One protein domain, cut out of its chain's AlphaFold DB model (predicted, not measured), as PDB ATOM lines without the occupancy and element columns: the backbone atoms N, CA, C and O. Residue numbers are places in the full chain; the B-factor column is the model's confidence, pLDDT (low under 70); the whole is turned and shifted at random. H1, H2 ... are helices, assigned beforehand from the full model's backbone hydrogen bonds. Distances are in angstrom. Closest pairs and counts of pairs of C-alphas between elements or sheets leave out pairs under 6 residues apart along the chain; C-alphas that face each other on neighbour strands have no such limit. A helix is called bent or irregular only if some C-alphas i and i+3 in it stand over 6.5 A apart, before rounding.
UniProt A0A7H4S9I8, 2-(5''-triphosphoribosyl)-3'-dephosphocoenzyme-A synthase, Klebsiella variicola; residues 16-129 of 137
ATOM      1  N   ASN A  16     -34.714  19.716 -15.739       80.94
ATOM      2  CA  ASN A  16     -35.786  18.728 -15.956       80.94
ATOM      3  C   ASN A  16     -37.111  19.192 -15.360       80.94
ATOM      4  O   ASN A  16     -38.134  19.154 -16.035       80.94
ATOM      5  N   ARG A  17     -37.063  19.718 -14.132       84.69
ATOM      6  CA  ARG A  17     -38.241  20.284 -13.477       84.69
ATOM      7  C   ARG A  17     -38.737  21.534 -14.205       84.69
ATOM      8  O   ARG A  17     -39.936  21.684 -14.373       84.69
ATOM      9  N   LEU A  18     -37.838  22.402 -14.679       84.06
ATOM     10  CA  LEU A  18     -38.220  23.566 -15.492       84.06
ATOM     11  C   LEU A  18     -38.952  23.163 -16.770       84.06
ATOM     12  O   LEU A  18     -39.989  23.738 -17.075       84.06
ATOM     13  N   CYS A  19     -38.428  22.176 -17.497       85.06
ATOM     14  CA  CYS A  19     -39.070  21.658 -18.697       85.06
ATOM     15  C   CYS A  19     -40.444  21.045 -18.387       85.06
ATOM     16  O   CYS A  19     -41.403  21.322 -19.096       85.06
ATOM     17  N   GLU A  20     -40.561  20.252 -17.318       85.12
ATOM     18  CA  GLU A  20     -41.842  19.670 -16.905       85.12
ATOM     19  C   GLU A  20     -42.882  20.733 -16.545       85.12
ATOM     20  O   GLU A  20     -44.021  20.650 -16.999       85.12
ATOM     21  N   GLU A  21     -42.504  21.743 -15.756       86.38
ATOM     22  CA  GLU A  21     -43.412  22.839 -15.410       86.38
ATOM     23  C   GLU A  21     -43.802  23.652 -16.649       86.38
ATOM     24  O   GLU A  21     -44.980  23.947 -16.836       86.38
ATOM     25  N   ALA A  22     -42.850  23.960 -17.536       85.00
ATOM     26  CA  ALA A  22     -43.133  24.665 -18.785       85.00
ATOM     27  C   ALA A  22     -44.125  23.887 -19.666       85.00
ATOM     28  O   ALA A  22     -45.119  24.453 -20.122       85.00
ATOM     29  N   GLY A  23     -43.908  22.581 -19.845       84.50
ATOM     30  CA  GLY A  23     -44.801  21.730 -20.626       84.50
ATOM     31  C   GLY A  23     -46.199  21.592 -20.006       84.50
ATOM     32  O   GLY A  23     -47.201  21.662 -20.720       84.50
ATOM     33  N   ARG A  24     -46.304  21.474 -18.672       86.00
ATOM     34  CA  ARG A  24     -47.603  21.451 -17.965       86.00
ATOM     35  C   ARG A  24     -48.363  22.771 -18.082       86.00
ATOM     36  O   ARG A  24     -49.589  22.749 -18.186       86.00
ATOM     37  N   LEU A  25     -47.656  23.899 -18.019       88.25
ATOM     38  CA  LEU A  25     -48.253  25.234 -18.092       88.25
ATOM     39  C   LEU A  25     -48.780  25.544 -19.492       88.25
ATOM     40  O   LEU A  25     -49.886  26.065 -19.617       88.25
ATOM     41  N   LEU A  26     -48.003  25.218 -20.526       86.88
ATOM     42  CA  LEU A  26     -48.326  25.577 -21.905       86.88
ATOM     43  C   LEU A  26     -49.306  24.598 -22.567       86.88
ATOM     44  O   LEU A  26     -50.047  25.014 -23.449       86.88
ATOM     45  N   LYS A  27     -49.373  23.336 -22.107       83.00
ATOM     46  CA  LYS A  27     -50.295  22.295 -22.616       83.00
ATOM     47  C   LYS A  27     -50.281  22.150 -24.147       83.00
ATOM     48  O   LYS A  27     -51.309  21.852 -24.748       83.00
ATOM     49  N   ASP A  28     -49.115  22.349 -24.749       85.81
ATOM     50  CA  ASP A  28     -48.898  22.341 -26.195       85.81
ATOM     51  C   ASP A  28     -47.924  21.210 -26.561       85.81
ATOM     52  O   ASP A  28     -46.854  21.073 -25.963       85.81
ATOM     53  N   GLU A  29     -48.306  20.373 -27.522       84.12
ATOM     54  CA  GLU A  29     -47.501  19.248 -28.001       84.12
ATOM     55  C   GLU A  29     -46.207  19.712 -28.690       84.12
ATOM     56  O   GLU A  29     -45.149  19.122 -28.466       84.12
ATOM     57  N   ALA A  30     -46.239  20.832 -29.420       85.69
ATOM     58  CA  ALA A  30     -45.054  21.396 -30.075       85.69
ATOM     59  C   ALA A  30     -44.002  21.879 -29.058       85.69
ATOM     60  O   ALA A  30     -42.788  21.824 -29.299       85.69
ATOM     61  N   VAL A  31     -44.456  22.311 -27.877       85.50
ATOM     62  CA  VAL A  31     -43.579  22.664 -26.752       85.50
ATOM     63  C   VAL A  31     -42.891  21.418 -26.203       85.50
ATOM     64  O   VAL A  31     -41.687  21.452 -25.938       85.50
ATOM     65  N   TRP A  32     -43.619  20.309 -26.056       86.19
ATOM     66  CA  TRP A  32     -43.035  19.044 -25.612       86.19
ATOM     67  C   TRP A  32     -42.009  18.503 -26.604       86.19
ATOM     68  O   TRP A  32     -40.932  18.081 -26.181       86.19
ATOM     69  N   GLU A  33     -42.284  18.592 -27.905       88.19
ATOM     70  CA  GLU A  33     -41.317  18.223 -28.939       88.19
ATOM     71  C   GLU A  33     -40.044  19.079 -28.854       88.19
ATOM     72  O   GLU A  33     -38.926  18.563 -28.859       88.19
ATOM     73  N   SER A  34     -40.199  20.395 -28.696       89.75
ATOM     74  CA  SER A  34     -39.068  21.314 -28.541       89.75
ATOM     75  C   SER A  34     -38.228  20.987 -27.304       89.75
ATOM     76  O   SER A  34     -36.996  20.948 -27.370       89.75
ATOM     77  N   ILE A  35     -38.882  20.698 -26.177       88.75
ATOM     78  CA  ILE A  35     -38.230  20.267 -24.935       88.75
ATOM     79  C   ILE A  35     -37.445  18.968 -25.151       88.75
ATOM     80  O   ILE A  35     -36.313  18.865 -24.670       88.75
ATOM     81  N   ASP A  36     -38.014  17.996 -25.863       88.50
ATOM     82  CA  ASP A  36     -37.361  16.722 -26.162       88.50
ATOM     83  C   ASP A  36     -36.086  16.928 -26.987       88.50
ATOM     84  O   ASP A  36     -35.018  16.446 -26.606       88.50
ATOM     85  N   ILE A  37     -36.146  17.739 -28.046       91.25
ATOM     86  CA  ILE A  37     -34.981  18.069 -28.883       91.25
ATOM     87  C   ILE A  37     -33.885  18.747 -28.054       91.25
ATOM     88  O   ILE A  37     -32.705  18.389 -28.142       91.25
ATOM     89  N   ILE A  38     -34.262  19.713 -27.213       92.25
ATOM     90  CA  ILE A  38     -33.311  20.425 -26.357       92.25
ATOM     91  C   ILE A  38     -32.651  19.457 -25.370       92.25
ATOM     92  O   ILE A  38     -31.428  19.478 -25.221       92.25
ATOM     93  N   ARG A  39     -33.432  18.598 -24.704       88.88
ATOM     94  CA  ARG A  39     -32.931  17.675 -23.672       88.88
ATOM     95  C   ARG A  39     -32.087  16.540 -24.245       88.88
ATOM     96  O   ARG A  39     -31.085  16.188 -23.625       88.88
ATOM     97  N   SER A  40     -32.478  15.980 -25.386       88.69
ATOM     98  CA  SER A  40     -31.834  14.799 -25.976       88.69
ATOM     99  C   SER A  40     -30.641  15.136 -26.875       88.69
ATOM    100  O   SER A  40     -29.679  14.371 -26.912       88.69
ATOM    101  N   VAL A  41     -30.657  16.288 -27.559       92.94
ATOM    102  CA  VAL A  41     -29.641  16.635 -28.569       92.94
ATOM    103  C   VAL A  41     -28.815  17.849 -28.157       92.94
ATOM    104  O   VAL A  41     -27.599  17.757 -27.983       92.94
ATOM    105  N   ALA A  42     -29.457  19.007 -28.001       94.62
ATOM    106  CA  ALA A  42     -28.746  20.282 -27.936       94.62
ATOM    107  C   ALA A  42     -27.996  20.481 -26.608       94.62
ATOM    108  O   ALA A  42     -26.810  20.828 -26.586       94.62
ATOM    109  N   LEU A  43     -28.673  20.234 -25.486       93.94
ATOM    110  CA  LEU A  43     -28.156  20.482 -24.143       93.94
ATOM    111  C   LEU A  43     -26.997  19.551 -23.746       93.94
ATOM    112  O   LEU A  43     -26.026  20.064 -23.177       93.94
ATOM    113  N   PRO A  44     -27.017  18.235 -24.048       92.88
ATOM    114  CA  PRO A  44     -25.869  17.361 -23.805       92.88
ATOM    115  C   PRO A  44     -24.614  17.811 -24.562       92.88
ATOM    116  O   PRO A  44     -23.537  17.892 -23.966       92.88
ATOM    117  N   VAL A  45     -24.759  18.170 -25.844       95.62
ATOM    118  CA  VAL A  45     -23.655  18.671 -26.679       95.62
ATOM    119  C   VAL A  45     -23.090  19.959 -26.093       95.62
ATOM    120  O   VAL A  45     -21.891  20.045 -25.828       95.62
ATOM    121  N   TYR A  46     -23.954  20.941 -25.832       96.25
ATOM    122  CA  TYR A  46     -23.542  22.236 -25.305       96.25
ATOM    123  C   TYR A  46     -22.820  22.109 -23.958       96.25
ATOM    124  O   TYR A  46     -21.717  22.629 -23.792       96.25
ATOM    125  N   ARG A  47     -23.399  21.375 -22.997       93.38
ATOM    126  CA  ARG A  47     -22.810  21.201 -21.659       93.38
ATOM    127  C   ARG A  47     -21.456  20.506 -21.709       93.38
ATOM    128  O   ARG A  47     -20.547  20.917 -20.989       93.38
ATOM    129  N   ARG A  48     -21.313  19.473 -22.548       95.25
ATOM    130  CA  ARG A  48     -20.031  18.784 -22.734       95.25
ATOM    131  C   ARG A  48     -18.958  19.768 -23.199       95.25
ATOM    132  O   ARG A  48     -17.898  19.833 -22.590       95.25
ATOM    133  N   LEU A  49     -19.252  20.569 -24.219       96.50
ATOM    134  CA  LEU A  49     -18.287  21.500 -24.809       96.50
ATOM    135  C   LEU A  49     -17.930  22.653 -23.865       96.50
ATOM    136  O   LEU A  49     -16.764  23.023 -23.765       96.50
ATOM    137  N   VAL A  50     -18.895  23.169 -23.101       94.00
ATOM    138  CA  VAL A  50     -18.611  24.156 -22.047       94.00
ATOM    139  C   VAL A  50     -17.713  23.555 -20.960       94.00
ATOM    140  O   VAL A  50     -16.766  24.205 -20.522       94.00
ATOM    141  N   LYS A  51     -17.941  22.294 -20.560       93.12
ATOM    142  CA  LYS A  51     -17.058  21.577 -19.621       93.12
ATOM    143  C   LYS A  51     -15.645  21.382 -20.191       93.12
ATOM    144  O   LYS A  51     -14.674  21.437 -19.444       93.12
ATOM    145  N   GLU A  52     -15.532  21.203 -21.503       96.00
ATOM    146  CA  GLU A  52     -14.269  21.180 -22.255       96.00
ATOM    147  C   GLU A  52     -13.674  22.581 -22.503       96.00
ATOM    148  O   GLU A  52     -12.740  22.722 -23.290       96.00
ATOM    149  N   GLN A  53     -14.195  23.624 -21.845       94.88
ATOM    150  CA  GLN A  53     -13.724  25.010 -21.945       94.88
ATOM    151  C   GLN A  53     -13.815  25.591 -23.367       94.88
ATOM    152  O   GLN A  53     -13.076  26.507 -23.734       94.88
ATOM    153  N   ARG A  54     -14.734  25.079 -24.193       96.38
ATOM    154  CA  ARG A  54     -15.055  25.680 -25.492       96.38
ATOM    155  C   ARG A  54     -15.884  26.945 -25.293       96.38
ATOM    156  O   ARG A  54     -16.627  27.080 -24.322       96.38
ATOM    157  N   THR A  55     -15.797  27.871 -26.246       96.00
ATOM    158  CA  THR A  55     -16.600  29.098 -26.202       96.00
ATOM    159  C   THR A  55     -18.091  28.774 -26.323       96.00
ATOM    160  O   THR A  55     -18.486  27.806 -26.983       96.00
ATOM    161  N   HIS A  56     -18.944  29.608 -25.721       94.75
ATOM    162  CA  HIS A  56     -20.396  29.441 -25.814       94.75
ATOM    163  C   HIS A  56     -20.889  29.474 -27.266       94.75
ATOM    164  O   HIS A  56     -21.728  28.661 -27.641       94.75
ATOM    165  N   VAL A  57     -20.322  30.358 -28.096       95.50
ATOM    166  CA  VAL A  57     -20.666  30.464 -29.522       95.50
ATOM    167  C   VAL A  57     -20.331  29.170 -30.261       95.50
ATOM    168  O   VAL A  57     -21.216  28.584 -30.876       95.50
ATOM    169  N   ALA A  58     -19.098  28.663 -30.148       96.12
ATOM    170  CA  ALA A  58     -18.712  27.416 -30.812       96.12
ATOM    171  C   ALA A  58     -19.544  26.221 -30.315       96.12
ATOM    172  O   ALA A  58     -19.910  25.345 -31.097       96.12
ATOM    173  N   SER A  59     -19.905  26.217 -29.029       97.50
ATOM    174  CA  SER A  59     -20.760  25.185 -28.436       97.50
ATOM    175  C   SER A  59     -22.186  25.208 -28.997       97.50
ATOM    176  O   SER A  59     -22.749  24.146 -29.255       97.50
ATOM    177  N   LEU A  60     -22.766  26.392 -29.232       97.19
ATOM    178  CA  LEU A  60     -24.078  26.528 -29.877       97.19
ATOM    179  C   LEU A  60     -24.038  26.158 -31.355       97.19
ATOM    180  O   LEU A  60     -24.947  25.481 -31.821       97.19
ATOM    181  N   LEU A  61     -22.990  26.546 -32.084       97.56
ATOM    182  CA  LEU A  61     -22.823  26.160 -33.489       97.56
ATOM    183  C   LEU A  61     -22.679  24.638 -33.634       97.56
ATOM    184  O   LEU A  61     -23.264  24.035 -34.531       97.56
ATOM    185  N   GLN A  62     -21.962  23.995 -32.710       98.19
ATOM    186  CA  GLN A  62     -21.872  22.540 -32.681       98.19
ATOM    187  C   GLN A  62     -23.229  21.908 -32.339       98.19
ATOM    188  O   GLN A  62     -23.635  20.955 -33.001       98.19
ATOM    189  N   ALA A  63     -23.961  22.435 -31.352       97.81
ATOM    190  CA  ALA A  63     -25.310  21.963 -31.029       97.81
ATOM    191  C   ALA A  63     -26.280  22.126 -32.214       97.81
ATOM    192  O   ALA A  63     -27.043  21.207 -32.497       97.81
ATOM    193  N   LEU A  64     -26.198  23.238 -32.952       97.50
ATOM    194  CA  LEU A  64     -26.949  23.478 -34.187       97.50
ATOM    195  C   LEU A  64     -26.688  22.378 -35.220       97.50
ATOM    196  O   LEU A  64     -27.643  21.826 -35.757       97.50
ATOM    197  N   LEU A  65     -25.425  22.010 -35.461       97.75
ATOM    198  CA  LEU A  65     -25.093  20.920 -36.387       97.75
ATOM    199  C   LEU A  65     -25.722  19.589 -35.957       97.75
ATOM    200  O   LEU A  65     -26.266  18.874 -36.793       97.75
ATOM    201  N   HIS A  66     -25.690  19.270 -34.661       97.75
ATOM    202  CA  HIS A  66     -26.326  18.058 -34.139       97.75
ATOM    203  C   HIS A  66     -27.855  18.084 -34.282       97.75
ATOM    204  O   HIS A  66     -28.441  17.068 -34.652       97.75
ATOM    205  N   ILE A  67     -28.502  19.232 -34.048       96.81
ATOM    206  CA  ILE A  67     -29.943  19.396 -34.281       96.81
ATOM    207  C   ILE A  67     -30.266  19.165 -35.759       96.81
ATOM    208  O   ILE A  67     -31.164  18.385 -36.066       96.81
ATOM    209  N   LEU A  68     -29.535  19.806 -36.675       96.69
ATOM    210  CA  LEU A  68     -29.785  19.681 -38.112       96.69
ATOM    211  C   LEU A  68     -29.561  18.251 -38.613       96.69
ATOM    212  O   LEU A  68     -30.365  17.763 -39.399       96.69
ATOM    213  N   ALA A  69     -28.531  17.559 -38.126       96.75
ATOM    214  CA  ALA A  69     -28.273  16.165 -38.485       96.75
ATOM    215  C   ALA A  69     -29.392  15.215 -38.018       96.75
ATOM    216  O   ALA A  69     -29.708  14.255 -38.717       96.75
ATOM    217  N   TRP A  70     -30.011  15.487 -36.862       91.50
ATOM    218  CA  TRP A  70     -30.998  14.589 -36.254       91.50
ATOM    219  C   TRP A  70     -32.458  14.923 -36.600       91.50
ATOM    220  O   TRP A  70     -33.261  14.018 -36.803       91.50
ATOM    221  N   ARG A  71     -32.823  16.211 -36.652       91.31
ATOM    222  CA  ARG A  71     -34.228  16.676 -36.686       91.31
ATOM    223  C   ARG A  71     -34.595  17.542 -37.883       91.31
ATOM    224  O   ARG A  71     -35.754  17.915 -37.999       91.31
ATOM    225  N   SER A  72     -33.661  17.870 -38.775       91.62
ATOM    226  CA  SER A  72     -34.036  18.557 -40.018       91.62
ATOM    227  C   SER A  72     -35.028  17.699 -40.803       91.62
ATOM    228  O   SER A  72     -34.772  16.516 -41.007       91.62
ATOM    229  N   GLU A  73     -36.120  18.282 -41.297       91.56
ATOM    230  CA  GLU A  73     -37.072  17.585 -42.177       91.56
ATOM    231  C   GLU A  73     -36.444  17.266 -43.543       91.56
ATOM    232  O   GLU A  73     -36.701  16.218 -44.140       91.56
ATOM    233  N   SER A  74     -35.532  18.129 -44.000       94.38
ATOM    234  CA  SER A  74     -34.774  17.953 -45.235       94.38
ATOM    235  C   SER A  74     -33.698  16.881 -45.067       94.38
ATOM    236  O   SER A  74     -32.716  17.083 -44.345       94.38
ATOM    237  N   GLY A  75     -33.854  15.763 -45.785       96.62
ATOM    238  CA  GLY A  75     -32.863  14.683 -45.832       96.62
ATOM    239  C   GLY A  75     -31.488  15.160 -46.300       96.62
ATOM    240  O   GLY A  75     -30.483  14.824 -45.685       96.62
ATOM    241  N   TRP A  76     -31.444  16.051 -47.296       97.12
ATOM    242  CA  TRP A  76     -30.192  16.653 -47.754       97.12
ATOM    243  C   TRP A  76     -29.490  17.446 -46.644       97.12
ATOM    244  O   TRP A  76     -28.281  17.321 -46.472       97.12
ATOM    245  N   ALA A  77     -30.231  18.246 -45.872       97.25
ATOM    246  CA  ALA A  77     -29.643  19.023 -44.783       97.25
ATOM    247  C   ALA A  77     -29.151  18.118 -43.642       97.25
ATOM    248  O   ALA A  77     -28.091  18.395 -43.077       97.25
ATOM    249  N   ARG A  78     -29.856  17.008 -43.361       97.62
ATOM    250  CA  ARG A  78     -29.380  15.983 -42.418       97.62
ATOM    251  C   ARG A  78     -28.046  15.397 -42.873       97.62
ATOM    252  O   ARG A  78     -27.082  15.424 -42.112       97.62
ATOM    253  N   ASP A  79     -27.965  14.955 -44.126       98.06
ATOM    254  CA  ASP A  79     -26.753  14.348 -44.687       98.06
ATOM    255  C   ASP A  79     -25.573  15.327 -44.682       98.06
ATOM    256  O   ASP A  79     -24.448  14.964 -44.333       98.06
ATOM    257  N   GLN A  80     -25.815  16.594 -45.028       98.00
ATOM    258  CA  GLN A  80     -24.782  17.628 -44.994       98.00
ATOM    259  C   GLN A  80     -24.267  17.896 -43.583       98.00
ATOM    260  O   GLN A  80     -23.055  17.876 -43.360       98.00
ATOM    261  N   ALA A  81     -25.171  18.101 -42.625       98.06
ATOM    262  CA  ALA A  81     -24.794  18.304 -41.234       98.06
ATOM    263  C   ALA A  81     -24.016  17.093 -40.695       98.06
ATOM    264  O   ALA A  81     -22.976  17.262 -40.059       98.06
ATOM    265  N   GLN A  82     -24.450  15.873 -41.026       98.06
ATOM    266  CA  GLN A  82     -23.775  14.639 -40.630       98.06
ATOM    267  C   GLN A  82     -22.358  14.529 -41.208       98.06
ATOM    268  O   GLN A  82     -21.438  14.133 -40.490       98.06
ATOM    269  N   ARG A  83     -22.144  14.934 -42.467       97.81
ATOM    270  CA  ARG A  83     -20.802  14.988 -43.070       97.81
ATOM    271  C   ARG A  83     -19.876  15.957 -42.344       97.81
ATOM    272  O   ARG A  83     -18.735  15.600 -42.058       97.81
ATOM    273  N   ILE A  84     -20.367  17.148 -42.008       98.31
ATOM    274  CA  ILE A  84     -19.589  18.137 -41.250       98.31
ATOM    275  C   ILE A  84     -19.247  17.577 -39.865       98.31
ATOM    276  O   ILE A  84     -18.102  17.675 -39.429       98.31
ATOM    277  N   LEU A  85     -20.201  16.925 -39.193       98.19
ATOM    278  CA  LEU A  85     -19.967  16.264 -37.906       98.19
ATOM    279  C   LEU A  85     -18.902  15.161 -37.997       98.19
ATOM    280  O   LEU A  85     -18.026  15.107 -37.135       98.19
ATOM    281  N   TRP A  86     -18.929  14.319 -39.034       97.38
ATOM    282  CA  TRP A  86     -17.903  13.290 -39.255       97.38
ATOM    283  C   TRP A  86     -16.508  13.869 -39.501       97.38
ATOM    284  O   TRP A  86     -15.522  13.262 -39.093       97.38
ATOM    285  N   ALA A  87     -16.416  15.061 -40.093       97.56
ATOM    286  CA  ALA A  87     -15.160  15.788 -40.268       97.56
ATOM    287  C   ALA A  87     -14.670  16.513 -38.991       97.56
ATOM    288  O   ALA A  87     -13.685  17.248 -39.037       97.56
ATOM    289  N   GLY A  88     -15.337  16.321 -37.846       96.94
ATOM    290  CA  GLY A  88     -14.994  16.951 -36.564       96.94
ATOM    291  C   GLY A  88     -15.887  18.135 -36.180       96.94
ATOM    292  O   GLY A  88     -15.661  18.773 -35.149       96.94
ATOM    293  N   GLY A  89     -16.923  18.427 -36.970       97.56
ATOM    294  CA  GLY A  89     -17.869  19.504 -36.704       97.56
ATOM    295  C   GLY A  89     -17.218  20.884 -36.768       97.56
ATOM    296  O   GLY A  89     -16.271  21.118 -37.514       97.56
ATOM    297  N   VAL A  90     -17.692  21.791 -35.919       97.25
ATOM    298  CA  VAL A  90     -17.140  23.145 -35.743       97.25
ATOM    299  C   VAL A  90     -15.657  23.124 -35.362       97.25
ATOM    300  O   VAL A  90     -14.923  24.052 -35.692       97.25
ATOM    301  N   PHE A  91     -15.212  22.070 -34.677       96.62
ATOM    302  CA  PHE A  91     -13.836  21.920 -34.195       96.62
ATOM    303  C   PHE A  91     -12.942  21.121 -35.152       96.62
ATOM    304  O   PHE A  91     -11.765  20.923 -34.855       96.62
ATOM    305  N   GLY A  92     -13.492  20.651 -36.274       95.94
ATOM    306  CA  GLY A  92     -12.747  19.978 -37.329       95.94
ATOM    307  C   GLY A  92     -11.883  20.939 -38.142       95.94
ATOM    308  O   GLY A  92     -11.997  22.166 -38.046       95.94
ATOM    309  N   THR A  93     -11.021  20.380 -38.989       95.25
ATOM    310  CA  THR A  93     -10.252  21.167 -39.960       95.25
ATOM    311  C   THR A  93     -11.216  21.924 -40.875       95.25
ATOM    312  O   THR A  93     -12.088  21.314 -41.485       95.25
ATOM    313  N   ALA A  94     -11.073  23.252 -40.954       94.25
ATOM    314  CA  ALA A  94     -11.994  24.137 -41.680       94.25
ATOM    315  C   ALA A  94     -13.474  24.011 -41.243       94.25
ATOM    316  O   ALA A  94     -14.387  24.229 -42.040       94.25
ATOM    317  N   GLY A  95     -13.734  23.660 -39.976       95.88
ATOM    318  CA  GLY A  95     -15.087  23.411 -39.465       95.88
ATOM    319  C   GLY A  95     -16.018  24.623 -39.554       95.88
ATOM    320  O   GLY A  95     -17.159  24.501 -39.999       95.88
ATOM    321  N   ILE A  96     -15.523  25.812 -39.192       96.38
ATOM    322  CA  ILE A  96     -16.286  27.065 -39.308       96.38
ATOM    323  C   ILE A  96     -16.570  27.408 -40.774       96.38
ATOM    324  O   ILE A  96     -17.709  27.720 -41.107       96.38
ATOM    325  N   ASP A  97     -15.578  27.291 -41.657       97.38
ATOM    326  CA  ASP A  97     -15.762  27.571 -43.086       97.38
ATOM    327  C   ASP A  97     -16.761  26.598 -43.724       97.38
ATOM    328  O   ASP A  97     -17.616  27.003 -44.513       97.38
ATOM    329  N   SER A  98     -16.715  25.326 -43.321       97.56
ATOM    330  CA  SER A  98     -17.673  24.300 -43.747       97.56
ATOM    331  C   SER A  98     -19.092  24.632 -43.288       97.56
ATOM    332  O   SER A  98     -20.042  24.464 -44.052       97.56
ATOM    333  N   LEU A  99     -19.246  25.144 -42.064       96.81
ATOM    334  CA  LEU A  99     -20.540  25.581 -41.548       96.81
ATOM    335  C   LEU A  99     -21.066  26.814 -42.298       96.81
ATOM    336  O   LEU A  99     -22.248  26.857 -42.618       96.81
ATOM    337  N   ILE A 100     -20.204  27.778 -42.633       97.56
ATOM    338  CA  ILE A 100     -20.574  28.953 -43.441       97.56
ATOM    339  C   ILE A 100     -21.015  28.532 -44.847       97.56
ATOM    340  O   ILE A 100     -22.020  29.022 -45.359       97.56
ATOM    341  N   ALA A 101     -20.279  27.621 -45.488       97.81
ATOM    342  CA  ALA A 101     -20.651  27.094 -46.799       97.81
ATOM    343  C   ALA A 101     -21.991  26.347 -46.745       97.81
ATOM    344  O   ALA A 101     -22.818  26.486 -47.645       97.81
ATOM    345  N   PHE A 102     -22.226  25.592 -45.670       97.69
ATOM    346  CA  PHE A 102     -23.491  24.904 -45.451       97.69
ATOM    347  C   PHE A 102     -24.659  25.874 -45.242       97.69
ATOM    348  O   PHE A 102     -25.692  25.697 -45.878       97.69
ATOM    349  N   ASP A 103     -24.485  26.918 -44.430       96.38
ATOM    350  CA  ASP A 103     -25.488  27.967 -44.211       96.38
ATOM    351  C   ASP A 103     -25.891  28.660 -45.524       96.38
ATOM    352  O   ASP A 103     -27.076  28.769 -45.841       96.38
ATOM    353  N   ARG A 104     -24.911  29.009 -46.367       97.75
ATOM    354  CA  ARG A 104     -25.177  29.549 -47.713       97.75
ATOM    355  C   ARG A 104     -25.979  28.579 -48.574       97.75
ATOM    356  O   ARG A 104     -26.951  28.981 -49.202       97.75
ATOM    357  N   ALA A 105     -25.612  27.301 -48.567       97.62
ATOM    358  CA  ALA A 105     -26.309  26.287 -49.348       97.62
ATOM    359  C   ALA A 105     -27.735  26.001 -48.830       97.62
ATOM    360  O   ALA A 105     -28.603  25.617 -49.614       97.62
ATOM    361  N   LEU A 106     -28.001  26.190 -47.531       96.19
ATOM    362  CA  LEU A 106     -29.359  26.170 -46.976       96.19
ATOM    363  C   LEU A 106     -30.176  27.364 -47.482       96.19
ATOM    364  O   LEU A 106     -31.319  27.179 -47.901       96.19
ATOM    365  N   ALA A 107     -29.578  28.558 -47.498       95.19
ATOM    366  CA  ALA A 107     -30.216  29.773 -47.997       95.19
ATOM    367  C   ALA A 107     -30.535  29.696 -49.501       95.19
ATOM    368  O   ALA A 107     -31.643  30.031 -49.905       95.19
ATOM    369  N   GLU A 108     -29.616  29.185 -50.324       97.06
ATOM    370  CA  GLU A 108     -29.832  28.955 -51.765       97.06
ATOM    371  C   GLU A 108     -30.985  27.983 -52.055       97.06
ATOM    372  O   GLU A 108     -31.579  28.015 -53.129       97.06
ATOM    373  N   LYS A 109     -31.292  27.100 -51.101       95.81
ATOM    374  CA  LYS A 109     -32.406  26.148 -51.175       95.81
ATOM    375  C   LYS A 109     -33.677  26.658 -50.502       95.81
ATOM    376  O   LYS A 109     -34.614  25.878 -50.350       95.81
ATOM    377  N   GLU A 110     -33.680  27.916 -50.060       94.31
ATOM    378  CA  GLU A 110     -34.791  28.566 -49.359       94.31
ATOM    379  C   GLU A 110     -35.268  27.764 -48.131       94.31
ATOM    380  O   GLU A 110     -36.443  27.776 -47.761       94.31
ATOM    381  N   MET A 111     -34.348  27.038 -47.481       93.31
ATOM    382  CA  MET A 111     -34.672  26.209 -46.323       93.31
ATOM    383  C   MET A 111     -34.805  27.069 -45.071       93.31
ATOM    384  O   MET A 111     -33.934  27.878 -44.753       93.31
ATOM    385  N   THR A 112     -35.881  26.847 -44.318       88.69
ATOM    386  CA  THR A 112     -36.139  27.546 -43.058       88.69
ATOM    387  C   THR A 112     -36.219  26.564 -41.899       88.69
ATOM    388  O   THR A 112     -36.647  25.422 -42.050       88.69
ATOM    389  N   PHE A 113     -35.785  27.019 -40.724       89.44
ATOM    390  CA  PHE A 113     -35.798  26.239 -39.487       89.44
ATOM    391  C   PHE A 113     -36.442  27.082 -38.381       89.44
ATOM    392  O   PHE A 113     -35.723  27.696 -37.585       89.44
ATOM    393  N   PRO A 114     -37.785  27.183 -38.352       84.75
ATOM    394  CA  PRO A 114     -38.496  28.175 -37.543       84.75
ATOM    395  C   PRO A 114     -38.145  28.098 -36.049       84.75
ATOM    396  O   PRO A 114     -37.902  29.129 -35.422       84.75
ATOM    397  N   SER A 115     -38.008  26.890 -35.502       90.25
ATOM    398  CA  SER A 115     -37.773  26.675 -34.066       90.25
ATOM    399  C   SER A 115     -36.292  26.632 -33.668       90.25
ATOM    400  O   SER A 115     -35.963  26.628 -32.483       90.25
ATOM    401  N   LEU A 116     -35.358  26.639 -34.627       91.44
ATOM    402  CA  LEU A 116     -33.932  26.433 -34.343       91.44
ATOM    403  C   LEU A 116     -33.351  27.525 -33.437       91.44
ATOM    404  O   LEU A 116     -32.585  27.240 -32.513       91.44
ATOM    405  N   ARG A 117     -33.743  28.783 -33.669       91.50
ATOM    406  CA  ARG A 117     -33.327  29.919 -32.832       91.50
ATOM    407  C   ARG A 117     -33.801  29.754 -31.392       91.50
ATOM    408  O   ARG A 117     -33.036  30.010 -30.460       91.50
ATOM    409  N   GLU A 118     -35.052  29.345 -31.218       91.75
ATOM    410  CA  GLU A 118     -35.648  29.127 -29.906       91.75
ATOM    411  C   GLU A 118     -34.917  28.006 -29.169       91.75
ATOM    412  O   GLU A 118     -34.442  28.216 -28.053       91.75
ATOM    413  N   TRP A 119     -34.710  26.861 -29.824       94.50
ATOM    414  CA  TRP A 119     -34.023  25.721 -29.222       94.50
ATOM    415  C   TRP A 119     -32.611  26.066 -28.753       94.50
ATOM    416  O   TRP A 119     -32.228  25.703 -27.640       94.50
ATOM    417  N   LEU A 120     -31.839  26.814 -29.546       95.06
ATOM    418  CA  LEU A 120     -30.493  27.247 -29.157       95.06
ATOM    419  C   LEU A 120     -30.517  28.238 -27.987       95.06
ATOM    420  O   LEU A 120     -29.686  28.142 -27.081       95.06
ATOM    421  N   THR A 121     -31.489  29.151 -27.973       93.75
ATOM    422  CA  THR A 121     -31.655  30.136 -26.894       93.75
ATOM    423  C   THR A 121     -32.007  29.446 -25.579       93.75
ATOM    424  O   THR A 121     -31.347  29.664 -24.560       93.75
ATOM    425  N   VAL A 122     -32.995  28.550 -25.608       92.94
ATOM    426  CA  VAL A 122     -33.409  27.774 -24.437       92.94
ATOM    427  C   VAL A 122     -32.290  26.833 -23.989       92.94
ATOM    428  O   VAL A 122     -32.060  26.696 -22.792       92.94
ATOM    429  N   THR A 123     -31.520  26.249 -24.912       94.38
ATOM    430  CA  THR A 123     -30.340  25.436 -24.577       94.38
ATOM    431  C   THR A 123     -29.306  26.235 -23.785       94.38
ATOM    432  O   THR A 123     -28.882  25.795 -22.714       94.38
ATOM    433  N   ALA A 124     -28.924  27.421 -24.274       93.19
ATOM    434  CA  ALA A 124     -27.984  28.297 -23.577       93.19
ATOM    435  C   ALA A 124     -28.515  28.692 -22.192       93.19
ATOM    436  O   ALA A 124     -27.775  28.657 -21.211       93.19
ATOM    437  N   PHE A 125     -29.807  29.009 -22.091       92.38
ATOM    438  CA  PHE A 125     -30.455  29.341 -20.827       92.38
ATOM    439  C   PHE A 125     -30.439  28.162 -19.839       92.38
ATOM    440  O   PHE A 125     -29.904  28.287 -18.737       92.38
ATOM    441  N   LEU A 126     -30.942  26.990 -20.241       90.50
ATOM    442  CA  LEU A 126     -31.043  25.799 -19.391       90.50
ATOM    443  C   LEU A 126     -29.681  25.265 -18.930       90.50
ATOM    444  O   LEU A 126     -29.598  24.619 -17.884       90.50
ATOM    445  N   ALA A 127     -28.605  25.541 -19.669       89.75
ATOM    446  CA  ALA A 127     -27.256  25.153 -19.273       89.75
ATOM    447  C   ALA A 127     -26.773  25.827 -17.975       89.75
ATOM    448  O   ALA A 127     -25.919  25.258 -17.299       89.75
ATOM    449  N   HIS A 128     -27.349  26.973 -17.593       87.31
ATOM    450  CA  HIS A 128     -27.050  27.662 -16.330       87.31
ATOM    451  C   HIS A 128     -27.713  27.001 -15.114       87.31
ATOM    452  O   HIS A 128     -27.388  27.328 -13.974       87.31
ATOM    453  N   PHE A 129     -28.635  26.065 -15.345       84.62
ATOM    454  CA  PHE A 129     -29.308  25.326 -14.289       84.62
ATOM    455  C   PHE A 129     -28.663  23.953 -14.106       84.62
ATOM    456  O   PHE A 129     -28.271  23.305 -15.089       84.62
TER     457      PHE A 129
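This is residues 16 to 129 of the 137 residues of the protein "2-(5''-triphosphoribosyl)-3'-dephosphocoenzyme-A synthase" of Klebsiella variicola (UniProt A0A7H4S9I8). Picture a flat zigzag of helices: H1 and the bent H2 fold back at one end, H3 lies next to the second half of H2, and H4 and H5 make a hairpin at the other end. The last helix, H6, comes back to pack on H2 and H3 at a steep angle, on the inner part of the zigzag, while H1 touches H2 alone and H5 touches H4 alone. The printed part has 114 residues with six named helices, H1 to H6 in chain order, and no named strand, and its class is all helix. It is compact, with a radius of gyration of the C-alphas of 14.4 A, and spans 42 by 34 by 17 A.

Find C-alpha 16 at (-35.786, 18.728, -15.956), where H1 begins; it runs over residues 16 to 26, 15.5 A. H2, residues 29 to 51, was assigned as one helix by its hydrogen bonds but is bent, with C-alphas 40 and 43 7.0 A apart. Read it as two arms, H2a, residues 29 to 40, 16.4 A, and H2b, residues 43 to 51, 12.0 A. H3 starts at C-alpha 56 (-20.396, 29.441, -25.814) and covers residues 56 to 71, 21.7 A. Next come H4, residues 75 to 86, 16.4 A, and H5, residues 95 to 108, 20.0 A. H6, residues 116 to 126, 15.2 A, ends at C-alpha 126 (-31.043, 25.799, -19.391).

Start at Gly 23 and Trp 32, the closest C-alphas of the helical hairpin H1 and H2a, 5.9 A apart; the two run opposite ways at a shallow tilt of 12 degrees, and H2a touches H1 with residues 31 to 35 alone. The arms H2a and H2b stand at a shallow tilt of 34 degrees, only just short of steep. H2b and H3 are a helical hairpin at 28 degrees, closest at the C-alphas of Tyr 46 and Ser 59, 5.1 A. H3 touches H4 with residues 65 to 71 alone, closest at the C-alphas of Ala 69 and Arg 78, 4.1 A, at a steep tilt of 46 degrees. H4 and H5 are a helical hairpin at 8 degrees, closest at the C-alphas of Ile 84 and Ser 98, 6.9 A. H6 touches H3, closest at the C-alphas of Leu 60 and Leu 120, 6.5 A, at a steep tilt of 54 degrees. It also touches H2a at Ile 38 and Trp 119, their closest C-alphas, 6.1 A, and H2b only at their ends. H4 and H6 are apart. In H1, H2a, H2b, H3, H4, H5 and H6 every O i to N i+4 pair is within hydrogen-bond range.

The two C-alphas farthest apart are those of Leu 25 and Thr 93, 44.0 A. The printed part has no cut and no long link. No printed residue is under pLDDT 70.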